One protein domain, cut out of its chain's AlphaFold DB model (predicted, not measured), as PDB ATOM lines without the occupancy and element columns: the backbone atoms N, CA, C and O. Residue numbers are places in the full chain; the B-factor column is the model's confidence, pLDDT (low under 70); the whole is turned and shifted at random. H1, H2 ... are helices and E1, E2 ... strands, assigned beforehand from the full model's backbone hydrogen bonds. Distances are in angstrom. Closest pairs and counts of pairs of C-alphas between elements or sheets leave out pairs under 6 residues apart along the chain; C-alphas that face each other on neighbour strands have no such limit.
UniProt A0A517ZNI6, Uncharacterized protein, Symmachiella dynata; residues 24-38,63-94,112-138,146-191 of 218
ATOM      1  N   GLU A  24      -0.562  -6.132 -26.177       80.75
ATOM      2  CA  GLU A  24      -1.593  -6.523 -25.218       80.75
ATOM      3  C   GLU A  24      -0.996  -6.605 -23.820       80.75
ATOM      4  O   GLU A  24      -1.652  -6.235 -22.856       80.75
ATOM      5  N   HIS A  25       0.260  -7.049 -23.712       80.31
ATOM      6  CA  HIS A  25       0.946  -7.193 -22.436       80.31
ATOM      7  C   HIS A  25       2.407  -6.761 -22.539       80.31
ATOM      8  O   HIS A  25       3.116  -7.182 -23.456       80.31
ATOM      9  N   ALA A  26       2.874  -5.965 -21.580       81.94
ATOM     10  CA  ALA A  26       4.279  -5.584 -21.472       81.94
ATOM     11  C   ALA A  26       4.778  -5.768 -20.039       81.94
ATOM     12  O   ALA A  26       4.107  -5.393 -19.076       81.94
ATOM     13  N   THR A  27       5.968  -6.355 -19.913       82.00
ATOM     14  CA  THR A  27       6.689  -6.511 -18.654       82.00
ATOM     15  C   THR A  27       8.135  -6.094 -18.834       82.00
ATOM     16  O   THR A  27       8.890  -6.739 -19.556       82.00
ATOM     17  N   ILE A  28       8.523  -5.016 -18.160       82.00
ATOM     18  CA  ILE A  28       9.914  -4.559 -18.095       82.00
ATOM     19  C   ILE A  28      10.405  -4.878 -16.695       82.00
ATOM     20  O   ILE A  28       9.801  -4.408 -15.740       82.00
ATOM     21  N   SER A  29      11.452  -5.690 -16.581       81.88
ATOM     22  CA  SER A  29      12.147  -5.977 -15.327       81.88
ATOM     23  C   SER A  29      13.561  -5.425 -15.420       81.88
ATOM     24  O   SER A  29      14.346  -5.892 -16.241       81.88
ATOM     25  N   TYR A  30      13.873  -4.429 -14.602       82.94
ATOM     26  CA  TYR A  30      15.205  -3.842 -14.513       82.94
ATOM     27  C   TYR A  30      15.740  -4.065 -13.108       82.94
ATOM     28  O   TYR A  30      15.173  -3.545 -12.151       82.94
ATOM     29  N   ASP A  31      16.773  -4.892 -13.002       82.62
ATOM     30  CA  ASP A  31      17.461  -5.211 -11.759       82.62
ATOM     31  C   ASP A  31      18.821  -4.518 -11.765       82.62
ATOM     32  O   ASP A  31      19.620  -4.722 -12.678       82.62
ATOM     33  N   VAL A  32      19.067  -3.676 -10.770       78.88
ATOM     34  CA  VAL A  32      20.357  -3.022 -10.567       78.88
ATOM     35  C   VAL A  32      20.977  -3.606  -9.313       78.88
ATOM     36  O   VAL A  32      20.574  -3.252  -8.204       78.88
ATOM     37  N   ALA A  33      21.973  -4.476  -9.483       73.38
ATOM     38  CA  ALA A  33      22.781  -4.957  -8.375       73.38
ATOM     39  C   ALA A  33      23.944  -3.989  -8.095       73.38
ATOM     40  O   ALA A  33      24.727  -3.651  -8.985       73.38
ATOM     41  N   GLY A  34      24.089  -3.579  -6.832       57.72
ATOM     42  CA  GLY A  34      25.313  -2.960  -6.325       57.72
ATOM     43  C   GLY A  34      25.273  -1.438  -6.165       57.72
ATOM     44  O   GLY A  34      25.030  -0.697  -7.111       57.72
ATOM     45  N   CYS A  35      25.587  -1.004  -4.939       44.56
ATOM     46  CA  CYS A  35      26.189   0.268  -4.510       44.56
ATOM     47  C   CYS A  35      25.830   1.554  -5.276       44.56
ATOM     48  O   CYS A  35      26.664   2.457  -5.387       44.56
ATOM     49  N   CYS A  36      24.600   1.708  -5.752       48.94
ATOM     50  CA  CYS A  36      24.095   2.979  -6.260       48.94
ATOM     51  C   CYS A  36      23.736   3.915  -5.101       48.94
ATOM     52  O   CYS A  36      22.621   4.422  -5.010       48.94
ATOM     53  N   ARG A  37      24.715   4.171  -4.228       49.06
ATOM     54  CA  ARG A  37      24.582   5.072  -3.082       49.06
ATOM     55  C   ARG A  37      24.202   6.495  -3.515       49.06
ATOM     56  O   ARG A  37      23.633   7.214  -2.720       49.06
ATOM     57  N   ASN A  38      24.433   6.848  -4.787       50.34
ATOM     58  CA  ASN A  38      24.249   8.201  -5.319       50.34
ATOM     59  C   ASN A  38      23.119   8.328  -6.360       50.34
ATOM     60  O   ASN A  38      22.974   9.388  -6.960       50.34
ATOM     61  N   VAL A  63      20.941   2.802   2.260       66.62
ATOM     62  CA  VAL A  63      21.816   2.139   1.297       66.62
ATOM     63  C   VAL A  63      21.115   0.863   0.841       66.62
ATOM     64  O   VAL A  63      21.214  -0.196   1.461       66.62
ATOM     65  N   TRP A  64      20.369   0.966  -0.252       74.25
ATOM     66  CA  TRP A  64      19.770  -0.188  -0.905       74.25
ATOM     67  C   TRP A  64      20.843  -0.980  -1.663       74.25
ATOM     68  O   TRP A  64      21.740  -0.435  -2.309       74.25
ATOM     69  N   LYS A  65      20.766  -2.305  -1.543       76.50
ATOM     70  CA  LYS A  65      21.656  -3.279  -2.180       76.50
ATOM     71  C   LYS A  65      21.279  -3.511  -3.638       76.50
ATOM     72  O   LYS A  65      22.162  -3.663  -4.486       76.50
ATOM     73  N   SER A  66      19.977  -3.568  -3.903       83.38
ATOM     74  CA  SER A  66      19.427  -3.758  -5.237       83.38
ATOM     75  C   SER A  66      18.107  -3.020  -5.416       83.38
ATOM     76  O   SER A  66      17.360  -2.801  -4.459       83.38
ATOM     77  N   ALA A  67      17.833  -2.639  -6.659       86.06
ATOM     78  CA  ALA A  67      16.567  -2.056  -7.075       86.06
ATOM     79  C   ALA A  67      15.995  -2.874  -8.229       86.06
ATOM     80  O   ALA A  67      16.673  -3.089  -9.229       86.06
ATOM     81  N   GLN A  68      14.745  -3.303  -8.086       89.31
ATOM     82  CA  GLN A  68      14.006  -4.033  -9.105       89.31
ATOM     83  C   GLN A  68      12.796  -3.209  -9.546       89.31
ATOM     84  O   GLN A  68      11.823  -3.067  -8.805       89.31
ATOM     85  N   LEU A  69      12.842  -2.682 -10.765       89.62
ATOM     86  CA  LEU A  69      11.719  -2.003 -11.401       89.62
ATOM     87  C   LEU A  69      10.936  -3.006 -12.252       89.62
ATOM     88  O   LEU A  69      11.507  -3.650 -13.127       89.62
ATOM     89  N   SER A  70       9.634  -3.112 -12.013       91.19
ATOM     90  CA  SER A  70       8.687  -3.920 -12.773       91.19
ATOM     91  C   SER A  70       7.564  -3.039 -13.308       91.19
ATOM     92  O   SER A  70       6.863  -2.395 -12.532       91.19
ATOM     93  N   ILE A  71       7.377  -2.999 -14.625       92.12
ATOM     94  CA  ILE A  71       6.251  -2.292 -15.250       92.12
ATOM     95  C   ILE A  71       5.279  -3.327 -15.801       92.12
ATOM     96  O   ILE A  71       5.711  -4.222 -16.520       92.12
ATOM     97  N   GLN A  72       3.994  -3.206 -15.474       91.31
ATOM     98  CA  GLN A  72       2.931  -4.111 -15.897       91.31
ATOM     99  C   GLN A  72       1.849  -3.345 -16.663       91.31
ATOM    100  O   GLN A  72       1.261  -2.391 -16.151       91.31
ATOM    101  N   TYR A  73       1.576  -3.801 -17.882       91.25
ATOM    102  CA  TYR A  73       0.451  -3.363 -18.705       91.25
ATOM    103  C   TYR A  73      -0.321  -4.594 -19.215       91.25
ATOM    104  O   TYR A  73       0.344  -5.555 -19.617       91.25
ATOM    105  N   PRO A  74      -1.671  -4.585 -19.239       91.56
ATOM    106  CA  PRO A  74      -2.557  -3.491 -18.819       91.56
ATOM    107  C   PRO A  74      -2.553  -3.298 -17.295       91.56
ATOM    108  O   PRO A  74      -2.069  -4.158 -16.555       91.56
ATOM    109  N   HIS A  75      -3.054  -2.153 -16.820       93.06
ATOM    110  CA  HIS A  75      -3.197  -1.902 -15.384       93.06
ATOM    111  C   HIS A  75      -4.041  -3.014 -14.720       93.06
ATOM    112  O   HIS A  75      -5.063  -3.399 -15.291       93.06
ATOM    113  N   PRO A  76      -3.681  -3.524 -13.523       90.31
ATOM    114  CA  PRO A  76      -4.428  -4.600 -12.859       90.31
ATOM    115  C   PRO A  76      -5.872  -4.225 -12.500       90.31
ATOM    116  O   PRO A  76      -6.717  -5.107 -12.420       90.31
ATOM    117  N   ASP A  77      -6.162  -2.932 -12.342       93.44
ATOM    118  CA  ASP A  77      -7.531  -2.415 -12.154       93.44
ATOM    119  C   ASP A  77      -8.297  -2.241 -13.487       93.44
ATOM    120  O   ASP A  77      -9.251  -1.474 -13.560       93.44
ATOM    121  N   GLU A  78      -7.845  -2.898 -14.560       89.81
ATOM    122  CA  GLU A  78      -8.474  -2.910 -15.892       89.81
ATOM    123  C   GLU A  78      -8.610  -1.522 -16.545       89.81
ATOM    124  O   GLU A  78      -9.491  -1.285 -17.369       89.81
ATOM    125  N   VAL A  79      -7.708  -0.592 -16.212       92.69
ATOM    126  CA  VAL A  79      -7.647   0.739 -16.834       92.69
ATOM    127  C   VAL A  79      -6.756   0.667 -18.084       92.69
ATOM    128  O   VAL A  79      -5.531   0.607 -17.948       92.69
ATOM    129  N   PRO A  80      -7.321   0.687 -19.306       86.12
ATOM    130  CA  PRO A  80      -6.577   0.398 -20.537       86.12
ATOM    131  C   PRO A  80      -5.582   1.499 -20.923       86.12
ATOM    132  O   PRO A  80      -4.678   1.273 -21.720       86.12
ATOM    133  N   GLU A  81      -5.736   2.702 -20.375       93.12
ATOM    134  CA  GLU A  81      -4.855   3.839 -20.665       93.12
ATOM    135  C   GLU A  81      -3.731   4.003 -19.636       93.12
ATOM    136  O   GLU A  81      -2.959   4.958 -19.723       93.12
ATOM    137  N   MET A  82      -3.620   3.080 -18.677       94.06
ATOM    138  CA  MET A  82      -2.638   3.136 -17.598       94.06
ATOM    139  C   MET A  82      -1.793   1.864 -17.544       94.06
ATOM    140  O   MET A  82      -2.220   0.774 -17.926       94.06
ATOM    141  N   ALA A  83      -0.582   2.011 -17.026       94.38
ATOM    142  CA  ALA A  83       0.301   0.924 -16.642       94.38
ATOM    143  C   ALA A  83       0.677   1.083 -15.168       94.38
ATOM    144  O   ALA A  83       0.809   2.201 -14.668       94.38
ATOM    145  N   GLN A  84       0.855  -0.040 -14.477       95.75
ATOM    146  CA  GLN A  84       1.301  -0.041 -13.090       95.75
ATOM    147  C   GLN A  84       2.805  -0.266 -13.031       95.75
ATOM    148  O   GLN A  84       3.328  -1.231 -13.587       95.75
ATOM    149  N   VAL A  85       3.495   0.598 -12.302       95.25
ATOM    150  CA  VAL A  85       4.924   0.503 -12.036       95.25
ATOM    151  C   VAL A  85       5.127   0.088 -10.590       95.25
ATOM    152  O   VAL A  85       4.561   0.681  -9.676       95.25
ATOM    153  N   LYS A  86       5.962  -0.923 -10.380       94.88
ATOM    154  CA  LYS A  86       6.389  -1.418  -9.074       94.88
ATOM    155  C   LYS A  86       7.897  -1.282  -8.986       94.88
ATOM    156  O   LYS A  86       8.611  -1.839  -9.810       94.88
ATOM    157  N   LEU A  87       8.381  -0.567  -7.989       92.06
ATOM    158  CA  LEU A  87       9.792  -0.486  -7.655       92.06
ATOM    159  C   LEU A  87       9.998  -1.183  -6.315       92.06
ATOM    160  O   LEU A  87       9.436  -0.772  -5.303       92.06
ATOM    161  N   ARG A  88      10.789  -2.251  -6.317       91.50
ATOM    162  CA  ARG A  88      11.204  -2.962  -5.113       91.50
ATOM    163  C   ARG A  88      12.644  -2.595  -4.794       91.50
ATOM    164  O   ARG A  88      13.533  -2.879  -5.593       91.50
ATOM    165  N   LEU A  89      12.876  -1.987  -3.640       88.88
ATOM    166  CA  LEU A  89      14.214  -1.674  -3.143       88.88
ATOM    167  C   LEU A  89      14.562  -2.676  -2.053       88.88
ATOM    168  O   LEU A  89      13.815  -2.808  -1.094       88.88
ATOM    169  N   SER A  90      15.667  -3.401  -2.206       86.62
ATOM    170  CA  SER A  90      16.134  -4.340  -1.183       86.62
ATOM    171  C   SER A  90      17.275  -3.699  -0.409       86.62
ATOM    172  O   SER A  90      18.317  -3.394  -0.994       86.62
ATOM    173  N   SER A  91      17.098  -3.476   0.891       80.88
ATOM    174  CA  SER A  91      18.167  -2.976   1.760       80.88
ATOM    175  C   SER A  91      19.061  -4.126   2.225       80.88
ATOM    176  O   SER A  91      18.590  -5.231   2.513       80.88
ATOM    177  N   LEU A  92      20.377  -3.894   2.276       68.19
ATOM    178  CA  LEU A  92      21.229  -4.776   3.065       68.19
ATOM    179  C   LEU A  92      20.932  -4.413   4.519       68.19
ATOM    180  O   LEU A  92      21.214  -3.285   4.921       68.19
ATOM    181  N   ALA A  93      20.332  -5.333   5.282       60.19
ATOM    182  CA  ALA A  93      20.288  -5.162   6.728       60.19
ATOM    183  C   ALA A  93      21.727  -4.871   7.176       60.19
ATOM    184  O   ALA A  93      22.622  -5.586   6.712       60.19
ATOM    185  N   PRO A  94      21.977  -3.820   7.978       59.12
ATOM    186  CA  PRO A  94      23.307  -3.620   8.519       59.12
ATOM    187  C   PRO A  94      23.670  -4.938   9.195       59.12
ATOM    188  O   PRO A  94      22.951  -5.395  10.087       59.12
ATOM    189  N   CYS A 112      15.656  -8.217   6.563       63.75
ATOM    190  CA  CYS A 112      15.855  -7.461   5.334       63.75
ATOM    191  C   CYS A 112      14.516  -6.791   5.005       63.75
ATOM    192  O   CYS A 112      13.517  -7.481   4.763       63.75
ATOM    193  N   ASN A 113      14.493  -5.461   5.074       74.38
ATOM    194  CA  ASN A 113      13.318  -4.662   4.764       74.38
ATOM    195  C   ASN A 113      13.365  -4.329   3.275       74.38
ATOM    196  O   ASN A 113      14.136  -3.457   2.862       74.38
ATOM    197  N   ASP A 114      12.571  -5.041   2.476       86.31
ATOM    198  CA  ASP A 114      12.373  -4.661   1.084       86.31
ATOM    199  C   ASP A 114      11.220  -3.672   1.002       86.31
ATOM    200  O   ASP A 114      10.103  -3.974   1.416       86.31
ATOM    201  N   GLU A 115      11.461  -2.502   0.438       90.81
ATOM    202  CA  GLU A 115      10.433  -1.492   0.234       90.81
ATOM    203  C   GLU A 115       9.746  -1.706  -1.107       90.81
ATOM    204  O   GLU A 115      10.413  -1.883  -2.128       90.81
ATOM    205  N   LEU A 116       8.414  -1.656  -1.123       92.56
ATOM    206  CA  LEU A 116       7.630  -1.707  -2.351       92.56
ATOM    207  C   LEU A 116       6.968  -0.357  -2.624       92.56
ATOM    208  O   LEU A 116       5.979   0.018  -1.989       92.56
ATOM    209  N   TRP A 117       7.471   0.325  -3.640       94.56
ATOM    210  CA  TRP A 117       6.941   1.570  -4.173       94.56
ATOM    211  C   TRP A 117       6.077   1.282  -5.399       94.56
ATOM    212  O   TRP A 117       6.457   0.487  -6.259       94.56
ATOM    213  N   VAL A 118       4.901   1.905  -5.487       95.19
ATOM    214  CA  VAL A 118       3.987   1.738  -6.626       95.19
ATOM    215  C   VAL A 118       3.597   3.091  -7.200       95.19
ATOM    216  O   VAL A 118       3.257   4.011  -6.456       95.19
ATOM    217  N   MET A 119       3.634   3.203  -8.523       96.19
ATOM    218  CA  MET A 119       3.254   4.399  -9.267       96.19
ATOM    219  C   MET A 119       2.469   3.997 -10.511       96.19
ATOM    220  O   MET A 119       2.843   3.052 -11.198       96.19
ATOM    221  N   ASP A 120       1.408   4.730 -10.817       96.25
ATOM    222  CA  ASP A 120       0.629   4.517 -12.033       96.25
ATOM    223  C   ASP A 120       1.089   5.531 -13.085       96.25
ATOM    224  O   ASP A 120       1.297   6.705 -12.769       96.25
ATOM    225  N   ILE A 121       1.287   5.078 -14.322       95.62
ATOM    226  CA  ILE A 121       1.731   5.921 -15.438       95.62
ATOM    227  C   ILE A 121       0.781   5.788 -16.627       95.62
ATOM    228  O   ILE A 121       0.227   4.707 -16.844       95.62
ATOM    229  N   PRO A 122       0.613   6.839 -17.443       95.44
ATOM    230  CA  PRO A 122      -0.167   6.731 -18.665       95.44
ATOM    231  C   PRO A 122       0.535   5.826 -19.684       95.44
ATOM    232  O   PRO A 122       1.761   5.841 -19.817       95.44
ATOM    233  N   LYS A 123      -0.251   5.094 -20.481       91.62
ATOM    234  CA  LYS A 123       0.237   4.228 -21.569       91.62
ATOM    235  C   LYS A 123       1.172   4.971 -22.527       91.62
ATOM    236  O   LYS A 123       2.154   4.403 -22.984       91.62
ATOM    237  N   VAL A 124       0.905   6.251 -22.787       92.31
ATOM    238  CA  VAL A 124       1.749   7.097 -23.647       92.31
ATOM    239  C   VAL A 124       3.179   7.226 -23.101       92.31
ATOM    240  O   VAL A 124       4.123   7.215 -23.886       92.31
ATOM    241  N   GLU A 125       3.364   7.316 -21.779       91.81
ATOM    242  CA  GLU A 125       4.707   7.339 -21.174       91.81
ATOM    243  C   GLU A 125       5.397   5.973 -21.292       91.81
ATOM    244  O   GLU A 125       6.587   5.914 -21.603       91.81
ATOM    245  N   LEU A 126       4.654   4.872 -21.134       90.88
ATOM    246  CA  LEU A 126       5.182   3.526 -21.375       90.88
ATOM    247  C   LEU A 126       5.605   3.330 -22.838       90.88
ATOM    248  O   LEU A 126       6.692   2.815 -23.099       90.88
ATOM    249  N   ASP A 127       4.787   3.785 -23.789       89.50
ATOM    250  CA  ASP A 127       5.087   3.743 -25.223       89.50
ATOM    251  C   ASP A 127       6.392   4.501 -25.519       89.50
ATOM    252  O   ASP A 127       7.262   3.998 -26.231       89.50
ATOM    253  N   GLN A 128       6.585   5.680 -24.916       89.88
ATOM    254  CA  GLN A 128       7.825   6.450 -25.050       89.88
ATOM    255  C   GLN A 128       9.038   5.713 -24.473       89.88
ATOM    256  O   GLN A 128      10.077   5.674 -25.131       89.88
ATOM    257  N   LEU A 129       8.913   5.099 -23.292       87.81
ATOM    258  CA  LEU A 129       9.985   4.291 -22.701       87.81
ATOM    259  C   LEU A 129      10.358   3.116 -23.612       87.81
ATOM    260  O   LEU A 129      11.534   2.911 -23.903       87.81
ATOM    261  N   LEU A 130       9.368   2.380 -24.125       86.75
ATOM    262  CA  LEU A 130       9.595   1.255 -25.036       86.75
ATOM    263  C   LEU A 130      10.282   1.691 -26.334       86.75
ATOM    264  O   LEU A 130      11.231   1.036 -26.770       86.75
ATOM    265  N   ILE A 131       9.859   2.814 -26.925       85.94
ATOM    266  CA  ILE A 131      10.505   3.385 -28.114       85.94
ATOM    267  C   ILE A 131      11.970   3.709 -27.804       85.94
ATOM    268  O   ILE A 131      12.862   3.329 -28.564       85.94
ATOM    269  N   GLN A 132      12.245   4.371 -26.679       84.06
ATOM    270  CA  GLN A 132      13.607   4.758 -26.324       84.06
ATOM    271  C   GLN A 132      14.514   3.541 -26.065       84.06
ATOM    272  O   GLN A 132      15.637   3.510 -26.576       84.06
ATOM    273  N   LEU A 133      14.006   2.513 -25.375       82.50
ATOM    274  CA  LEU A 133      14.712   1.243 -25.169       82.50
ATOM    275  C   LEU A 133      14.970   0.511 -26.497       82.50
ATOM    276  O   LEU A 133      16.078   0.030 -26.738       82.50
ATOM    277  N   SER A 134      13.984   0.476 -27.399       79.38
ATOM    278  CA  SER A 134      14.115  -0.189 -28.706       79.38
ATOM    279  C   SER A 134      15.170   0.462 -29.606       79.38
ATOM    280  O   SER A 134      15.876  -0.226 -30.346       79.38
ATOM    281  N   ASN A 135      15.326   1.784 -29.500       77.88
ATOM    282  CA  ASN A 135      16.293   2.543 -30.285       77.88
ATOM    283  C   ASN A 135      17.737   2.335 -29.797       77.88
ATOM    284  O   ASN A 135      18.668   2.444 -30.596       77.88
ATOM    285  N   ARG A 136      17.947   2.022 -28.510       68.62
ATOM    286  CA  ARG A 136      19.290   1.873 -27.915       68.62
ATOM    287  C   ARG A 136      19.912   0.495 -28.084       68.62
ATOM    288  O   ARG A 136      21.139   0.399 -28.120       68.62
ATOM    289  N   GLY A 137      19.100  -0.545 -28.281       57.56
ATOM    290  CA  GLY A 137      19.572  -1.920 -28.484       57.56
ATOM    291  C   GLY A 137      20.493  -2.132 -29.700       57.56
ATOM    292  O   GLY A 137      20.953  -3.247 -29.921       57.56
ATOM    293  N   GLN A 138      20.771  -1.092 -30.496       54.34
ATOM    294  CA  GLN A 138      21.594  -1.171 -31.704       54.34
ATOM    295  C   GLN A 138      22.953  -0.459 -31.601       54.34
ATOM    296  O   GLN A 138      23.770  -0.624 -32.505       54.34
ATOM    297  N   ALA A 146      31.592  -3.472 -15.043       50.69
ATOM    298  CA  ALA A 146      31.182  -4.266 -13.873       50.69
ATOM    299  C   ALA A 146      30.043  -3.742 -12.966       50.69
ATOM    300  O   ALA A 146      30.090  -3.939 -11.753       50.69
ATOM    301  N   ALA A 147      29.017  -3.098 -13.520       55.56
ATOM    302  CA  ALA A 147      27.742  -2.949 -12.827       55.56
ATOM    303  C   ALA A 147      26.768  -3.984 -13.394       55.56
ATOM    304  O   ALA A 147      26.345  -3.859 -14.545       55.56
ATOM    305  N   ASP A 148      26.446  -4.999 -12.591       68.00
ATOM    306  CA  ASP A 148      25.545  -6.109 -12.923       68.00
ATOM    307  C   ASP A 148      24.084  -5.617 -12.977       68.00
ATOM    308  O   ASP A 148      23.246  -5.943 -12.137       68.00
ATOM    309  N   ALA A 149      23.788  -4.745 -13.942       71.75
ATOM    310  CA  ALA A 149      22.435  -4.326 -14.263       71.75
ATOM    311  C   ALA A 149      21.847  -5.291 -15.296       71.75
ATOM    312  O   ALA A 149      22.407  -5.469 -16.383       71.75
ATOM    313  N   HIS A 150      20.714  -5.901 -14.963       78.19
ATOM    314  CA  HIS A 150      19.992  -6.828 -15.823       78.19
ATOM    315  C   HIS A 150      18.674  -6.203 -16.266       78.19
ATOM    316  O   HIS A 150      17.776  -5.967 -15.459       78.19
ATOM    317  N   LEU A 151      18.543  -5.969 -17.569       81.06
ATOM    318  CA  LEU A 151      17.297  -5.538 -18.184       81.06
ATOM    319  C   LEU A 151      16.655  -6.709 -18.927       81.06
ATOM    320  O   LEU A 151      17.248  -7.276 -19.844       81.06
ATOM    321  N   ASN A 152      15.421  -7.035 -18.559       79.25
ATOM    322  CA  ASN A 152      14.580  -7.994 -19.255       79.25
ATOM    323  C   ASN A 152      13.296  -7.301 -19.714       79.25
ATOM    324  O   ASN A 152      12.508  -6.828 -18.895       79.25
ATOM    325  N   VAL A 153      13.087  -7.250 -21.028       79.88
ATOM    326  CA  VAL A 153      11.876  -6.699 -21.636       79.88
ATOM    327  C   VAL A 153      11.101  -7.828 -22.308       79.88
ATOM    328  O   VAL A 153      11.599  -8.495 -23.218       79.88
ATOM    329  N   MET A 154       9.863  -8.028 -21.864       77.19
ATOM    330  CA  MET A 154       8.910  -8.971 -22.440       77.19
ATOM    331  C   MET A 154       7.706  -8.208 -22.983       77.19
ATOM    332  O   MET A 154       7.006  -7.531 -22.232       77.19
ATOM    333  N   VAL A 155       7.431  -8.349 -24.278       80.75
ATOM    334  CA  VAL A 155       6.266  -7.745 -24.943       80.75
ATOM    335  C   VAL A 155       5.479  -8.863 -25.618       80.75
ATOM    336  O   VAL A 155       6.053  -9.659 -26.355       80.75
ATOM    337  N   ASN A 156       4.176  -8.972 -25.347       82.81
ATOM    338  CA  ASN A 156       3.297 -10.028 -25.873       82.81
ATOM    339  C   ASN A 156       3.841 -11.454 -25.649       82.81
ATOM    340  O   ASN A 156       3.758 -12.306 -26.529       82.81
ATOM    341  N   GLN A 157       4.441 -11.707 -24.478       74.94
ATOM    342  CA  GLN A 157       5.088 -12.983 -24.116       74.94
ATOM    343  C   GLN A 157       6.319 -13.351 -24.966       74.94
ATOM    344  O   GLN A 157       6.898 -14.422 -24.786       74.94
ATOM    345  N   GLN A 158       6.770 -12.460 -25.848       72.38
ATOM    346  CA  GLN A 158       8.024 -12.599 -26.573       72.38
ATOM    347  C   GLN A 158       9.111 -11.818 -25.829       72.38
ATOM    348  O   GLN A 158       8.974 -10.621 -25.569       72.38
ATOM    349  N   ALA A 159      10.190 -12.504 -25.449       66.56
ATOM    350  CA  ALA A 159      11.364 -11.861 -24.869       66.56
ATOM    351  C   ALA A 159      12.114 -11.122 -25.985       66.56
ATOM    352  O   ALA A 159      12.619 -11.752 -26.915       66.56
ATOM    353  N   THR A 160      12.144  -9.792 -25.921       61.12
ATOM    354  CA  THR A 160      12.684  -8.950 -26.998       61.12
ATOM    355  C   THR A 160      14.140  -8.559 -26.777       61.12
ATOM    356  O   THR A 160      14.855  -8.369 -27.758       61.12
ATOM    357  N   ALA A 161      14.613  -8.482 -25.530       58.91
ATOM    358  CA  ALA A 161      16.015  -8.195 -25.236       58.91
ATOM    359  C   ALA A 161      16.393  -8.590 -23.802       58.91
ATOM    360  O   ALA A 161      15.673  -8.277 -22.854       58.91
ATOM    361  N   ASN A 162      17.551  -9.240 -23.662       57.03
ATOM    362  CA  ASN A 162      18.288  -9.336 -22.407       57.03
ATOM    363  C   ASN A 162      19.640  -8.663 -22.645       57.03
ATOM    364  O   ASN A 162      20.521  -9.233 -23.291       57.03
ATOM    365  N   THR A 163      19.754  -7.410 -22.225       62.72
ATOM    366  CA  THR A 163      20.986  -6.633 -22.349       62.72
ATOM    367  C   THR A 163      21.480  -6.298 -20.956       62.72
ATOM    368  O   THR A 163      20.769  -5.685 -20.163       62.72
ATOM    369  N   SER A 164      22.711  -6.709 -20.667       56.34
ATOM    370  CA  SER A 164      23.404  -6.348 -19.435       56.34
ATOM    371  C   SER A 164      24.058  -4.983 -19.644       56.34
ATOM    372  O   SER A 164      25.215  -4.896 -20.048       56.34
ATOM    373  N   SER A 165      23.287  -3.908 -19.494       66.56
ATOM    374  CA  SER A 165      23.794  -2.537 -19.569       66.56
ATOM    375  C   SER A 165      22.955  -1.630 -18.681       66.56
ATOM    376  O   SER A 165      21.739  -1.799 -18.586       66.56
ATOM    377  N   ARG A 166      23.600  -0.650 -18.042       67.12
ATOM    378  CA  ARG A 166      22.891   0.426 -17.340       67.12
ATOM    379  C   ARG A 166      22.139   1.280 -18.348       67.12
ATOM    380  O   ARG A 166      22.723   1.734 -19.335       67.12
ATOM    381  N   GLU A 167      20.868   1.532 -18.066       76.38
ATOM    382  CA  GLU A 167      20.031   2.399 -18.888       76.38
ATOM    383  C   GLU A 167      19.724   3.692 -18.123       76.38
ATOM    384  O   GLU A 167      18.904   3.674 -17.207       76.38
ATOM    385  N   PRO A 168      20.316   4.843 -18.505       79.25
ATOM    386  CA  PRO A 168      20.152   6.097 -17.768       79.25
ATOM    387  C   PRO A 168      18.691   6.560 -17.711       79.25
ATOM    388  O   PRO A 168      18.292   7.236 -16.773       79.25
ATOM    389  N   GLN A 169      17.872   6.182 -18.694       83.06
ATOM    390  CA  GLN A 169      16.439   6.480 -18.684       83.06
ATOM    391  C   GLN A 169      15.689   5.662 -17.639       83.06
ATOM    392  O   GLN A 169      14.801   6.199 -16.986       83.06
ATOM    393  N   LEU A 170      16.045   4.383 -17.468       85.06
ATOM    394  CA  LEU A 170      15.469   3.556 -16.412       85.06
ATOM    395  C   LEU A 170      15.968   4.013 -15.046       85.06
ATOM    396  O   LEU A 170      15.176   4.037 -14.115       85.06
ATOM    397  N   ASP A 171      17.218   4.461 -14.938       83.94
ATOM    398  CA  ASP A 171      17.749   5.042 -13.704       83.94
ATOM    399  C   ASP A 171      16.973   6.312 -13.307       83.94
ATOM    400  O   ASP A 171      16.483   6.409 -12.184       83.94
ATOM    401  N   GLU A 172      16.786   7.264 -14.227       86.06
ATOM    402  CA  GLU A 172      15.954   8.457 -13.992       86.06
ATOM    403  C   GLU A 172      14.497   8.090 -13.681       86.06
ATOM    404  O   GLU A 172      13.853   8.697 -12.821       86.06
ATOM    405  N   PHE A 173      13.973   7.052 -14.333       89.06
ATOM    406  CA  PHE A 173      12.628   6.568 -14.066       89.06
ATOM    407  C   PHE A 173      12.503   5.940 -12.671       89.06
ATOM    408  O   PHE A 173      11.533   6.212 -11.970       89.06
ATOM    409  N   VAL A 174      13.499   5.175 -12.215       89.19
ATOM    410  CA  VAL A 174      13.578   4.646 -10.845       89.19
ATOM    411  C   VAL A 174      13.582   5.790  -9.831       89.19
ATOM    412  O   VAL A 174      12.795   5.752  -8.885       89.19
ATOM    413  N   LYS A 175      14.385   6.843 -10.054       87.62
ATOM    414  CA  LYS A 175      14.379   8.046  -9.197       87.62
ATOM    415  C   LYS A 175      12.990   8.667  -9.122       87.62
ATOM    416  O   LYS A 175      12.507   8.983  -8.037       87.62
ATOM    417  N   ARG A 176      12.324   8.798 -10.270       91.06
ATOM    418  CA  ARG A 176      10.972   9.352 -10.355       91.06
ATOM    419  C   ARG A 176       9.960   8.512  -9.580       91.06
ATOM    420  O   ARG A 176       9.183   9.076  -8.819       91.06
ATOM    421  N   VAL A 177       9.989   7.188  -9.732       91.00
ATOM    422  CA  VAL A 177       9.100   6.268  -9.001       91.00
ATOM    423  C   VAL A 177       9.358   6.337  -7.500       91.00
ATOM    424  O   VAL A 177       8.410   6.304  -6.727       91.00
ATOM    425  N   TYR A 178      10.609   6.477  -7.074       89.44
ATOM    426  CA  TYR A 178      10.933   6.636  -5.659       89.44
ATOM    427  C   TYR A 178      10.417   7.966  -5.084       89.44
ATOM    428  O   TYR A 178       9.859   8.000  -3.994       89.44
ATOM    429  N   GLN A 179      10.545   9.066  -5.831       89.75
ATOM    430  CA  GLN A 179      10.120  10.397  -5.380       89.75
ATOM    431  C   GLN A 179       8.602  10.625  -5.456       89.75
ATOM    432  O   GLN A 179       8.044  11.347  -4.633       89.75
ATOM    433  N   GLN A 180       7.938  10.078  -6.480       93.25
ATOM    434  CA  GLN A 180       6.528  10.352  -6.797       93.25
ATOM    435  C   GLN A 180       5.608   9.162  -6.507       93.25
ATOM    436  O   GLN A 180       4.386   9.322  -6.437       93.25
ATOM    437  N   GLY A 181       6.175   7.965  -6.368       92.75
ATOM    438  CA  GLY A 181       5.432   6.755  -6.068       92.75
ATOM    439  C   GLY A 181       4.895   6.742  -4.643       92.75
ATOM    440  O   GLY A 181       5.299   7.500  -3.764       92.75
ATOM    441  N   ARG A 182       3.946   5.840  -4.410       95.06
ATOM    442  CA  ARG A 182       3.361   5.594  -3.094       95.06
ATOM    443  C   ARG A 182       3.981   4.334  -2.506       95.06
ATOM    444  O   ARG A 182       3.887   3.266  -3.117       95.06
ATOM    445  N   LEU A 183       4.559   4.440  -1.311       93.25
ATOM    446  CA  LEU A 183       5.016   3.282  -0.545       93.25
ATOM    447  C   LEU A 183       3.805   2.411  -0.180       93.25
ATOM    448  O   LEU A 183       2.905   2.843   0.543       93.25
ATOM    449  N   ARG A 184       3.749   1.189  -0.717       92.62
ATOM    450  CA  ARG A 184       2.664   0.228  -0.456       92.62
ATOM    451  C   ARG A 184       2.933  -0.649   0.757       92.62
ATOM    452  O   ARG A 184       1.977  -1.134   1.357       92.62
ATOM    453  N   GLY A 185       4.196  -0.851   1.110       89.62
ATOM    454  CA  GLY A 185       4.577  -1.601   2.298       89.62
ATOM    455  C   GLY A 185       5.981  -2.174   2.209       89.62
ATOM    456  O   GLY A 185       6.724  -1.899   1.268       89.62
ATOM    457  N   PHE A 186       6.294  -2.998   3.203       87.56
ATOM    458  CA  PHE A 186       7.557  -3.709   3.313       87.56
ATOM    459  C   PHE A 186       7.319  -5.192   3.049       87.56
ATOM    460  O   PHE A 186       6.435  -5.805   3.656       87.56
ATOM    461  N   ILE A 187       8.077  -5.766   2.123       82.50
ATOM    462  CA  ILE A 187       8.052  -7.196   1.845       82.50
ATOM    463  C   ILE A 187       9.132  -7.821   2.733       82.50
ATOM    464  O   ILE A 187      10.302  -7.465   2.596       82.50
ATOM    465  N   PRO A 188       8.789  -8.741   3.652       75.38
ATOM    466  CA  PRO A 188       9.821  -9.496   4.342       75.38
ATOM    467  C   PRO A 188      10.574 -10.296   3.284       75.38
ATOM    468  O   PRO A 188       9.934 -10.981   2.480       75.38
ATOM    469  N   CYS A 189      11.905 -10.223   3.268       65.62
ATOM    470  CA  CYS A 189      12.697 -11.094   2.410       65.62
ATOM    471  C   CYS A 189      12.293 -12.546   2.663       65.62
ATOM    472  O   CYS A 189      12.722 -13.172   3.633       65.62
ATOM    473  N   GLN A 190      11.488 -13.111   1.763       61.38
ATOM    474  CA  GLN A 190      11.473 -14.543   1.572       61.38
ATOM    475  C   GLN A 190      12.874 -14.855   1.079       61.38
ATOM    476  O   GLN A 190      13.174 -14.651  -0.096       61.38
ATOM    477  N   GLN A 191      13.752 -15.263   2.005       55.62
ATOM    478  CA  GLN A 191      14.999 -15.929   1.664       55.62
ATOM    479  C   GLN A 191      14.626 -16.913   0.577       55.62
ATOM    480  O   GLN A 191      13.814 -17.801   0.844       55.62
TER     481      GLN A 191
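What this domain is: This is residues 24 to 38, 63 to 94, 112 to 138 and 146 to 191 of the 218 residues of an uncharacterized protein of Symmachiella dynata (UniProt A0A517ZNI6). A twisted sheet of seven strands forms a wall, with H1 and H2 over one face and the other face bare. Both helices cross the strands and run opposite ways. The 120 printed residues include, in chain order, E1 E2 E3 E4 H1 E5 E6 H2 E7; the sheet's order is E6 E5 E1 E2 E3 E4 E7, all antiparallel. It is a mixed class in two layers, helices on one face of a sheet, compact with a radius of gyration of the C-alphas of 14.2 A and spans of 41 by 35 by 26 A.

How they stand to each other: E1, residues 26 to 33, neighbours E2, residues 64 to 73, with N 30 and O 69 within hydrogen-bond range at 2.9 A. E2 forms a hairpin with E3, residues 82 to 91, N 70 and O 86 being 2.7 A apart. E3 neighbours E4, residues 113 to 122, N 85 to O 119 2.8 A. H1, residues 123 to 136, is on the sheet at a height of 9.9 A. E5, residues 149 to 155, neighbours E1, N 29 to O 152 2.8 A, and forms a hairpin with E6, residues 158 to 163, N 158 to O 155 2.9 A. H2, residues 168 to 180, is on the same face as H1 at a height of 8.7 A; the closest C-alphas of H2 and E4 are those of Val 177 and Met 119, 6.1 A. H1 and H2 are close but not clearly touching, their closest C-alphas, Leu 129 and Gln 169, 7.9 A apart, at a shallow tilt of 26 degrees. E7, residues 182 to 188, neighbours E4, N 184 to O 116 2.8 A. Both helices have every O i to N i+4 pair within range.

Where its parts are: E1 begins at C-alpha 26 (4.279, -5.584, -21.472). E3 and E4 measure 29.1 A and 29.3 A, H1 20.2 A. E7 ends at C-alpha 188 (9.821, -9.496, 4.342).

The domain as a whole: Residues 39 to 62, 95 to 111 and 139 to 145 are cut out, with C-alpha gaps of 9.3 A, 9.0 A and 20.5 A. Of the links printed whole, none is long. Mean pLDDT of the printed part is 80.6; 27 residues are under 70, among them 159 to 166.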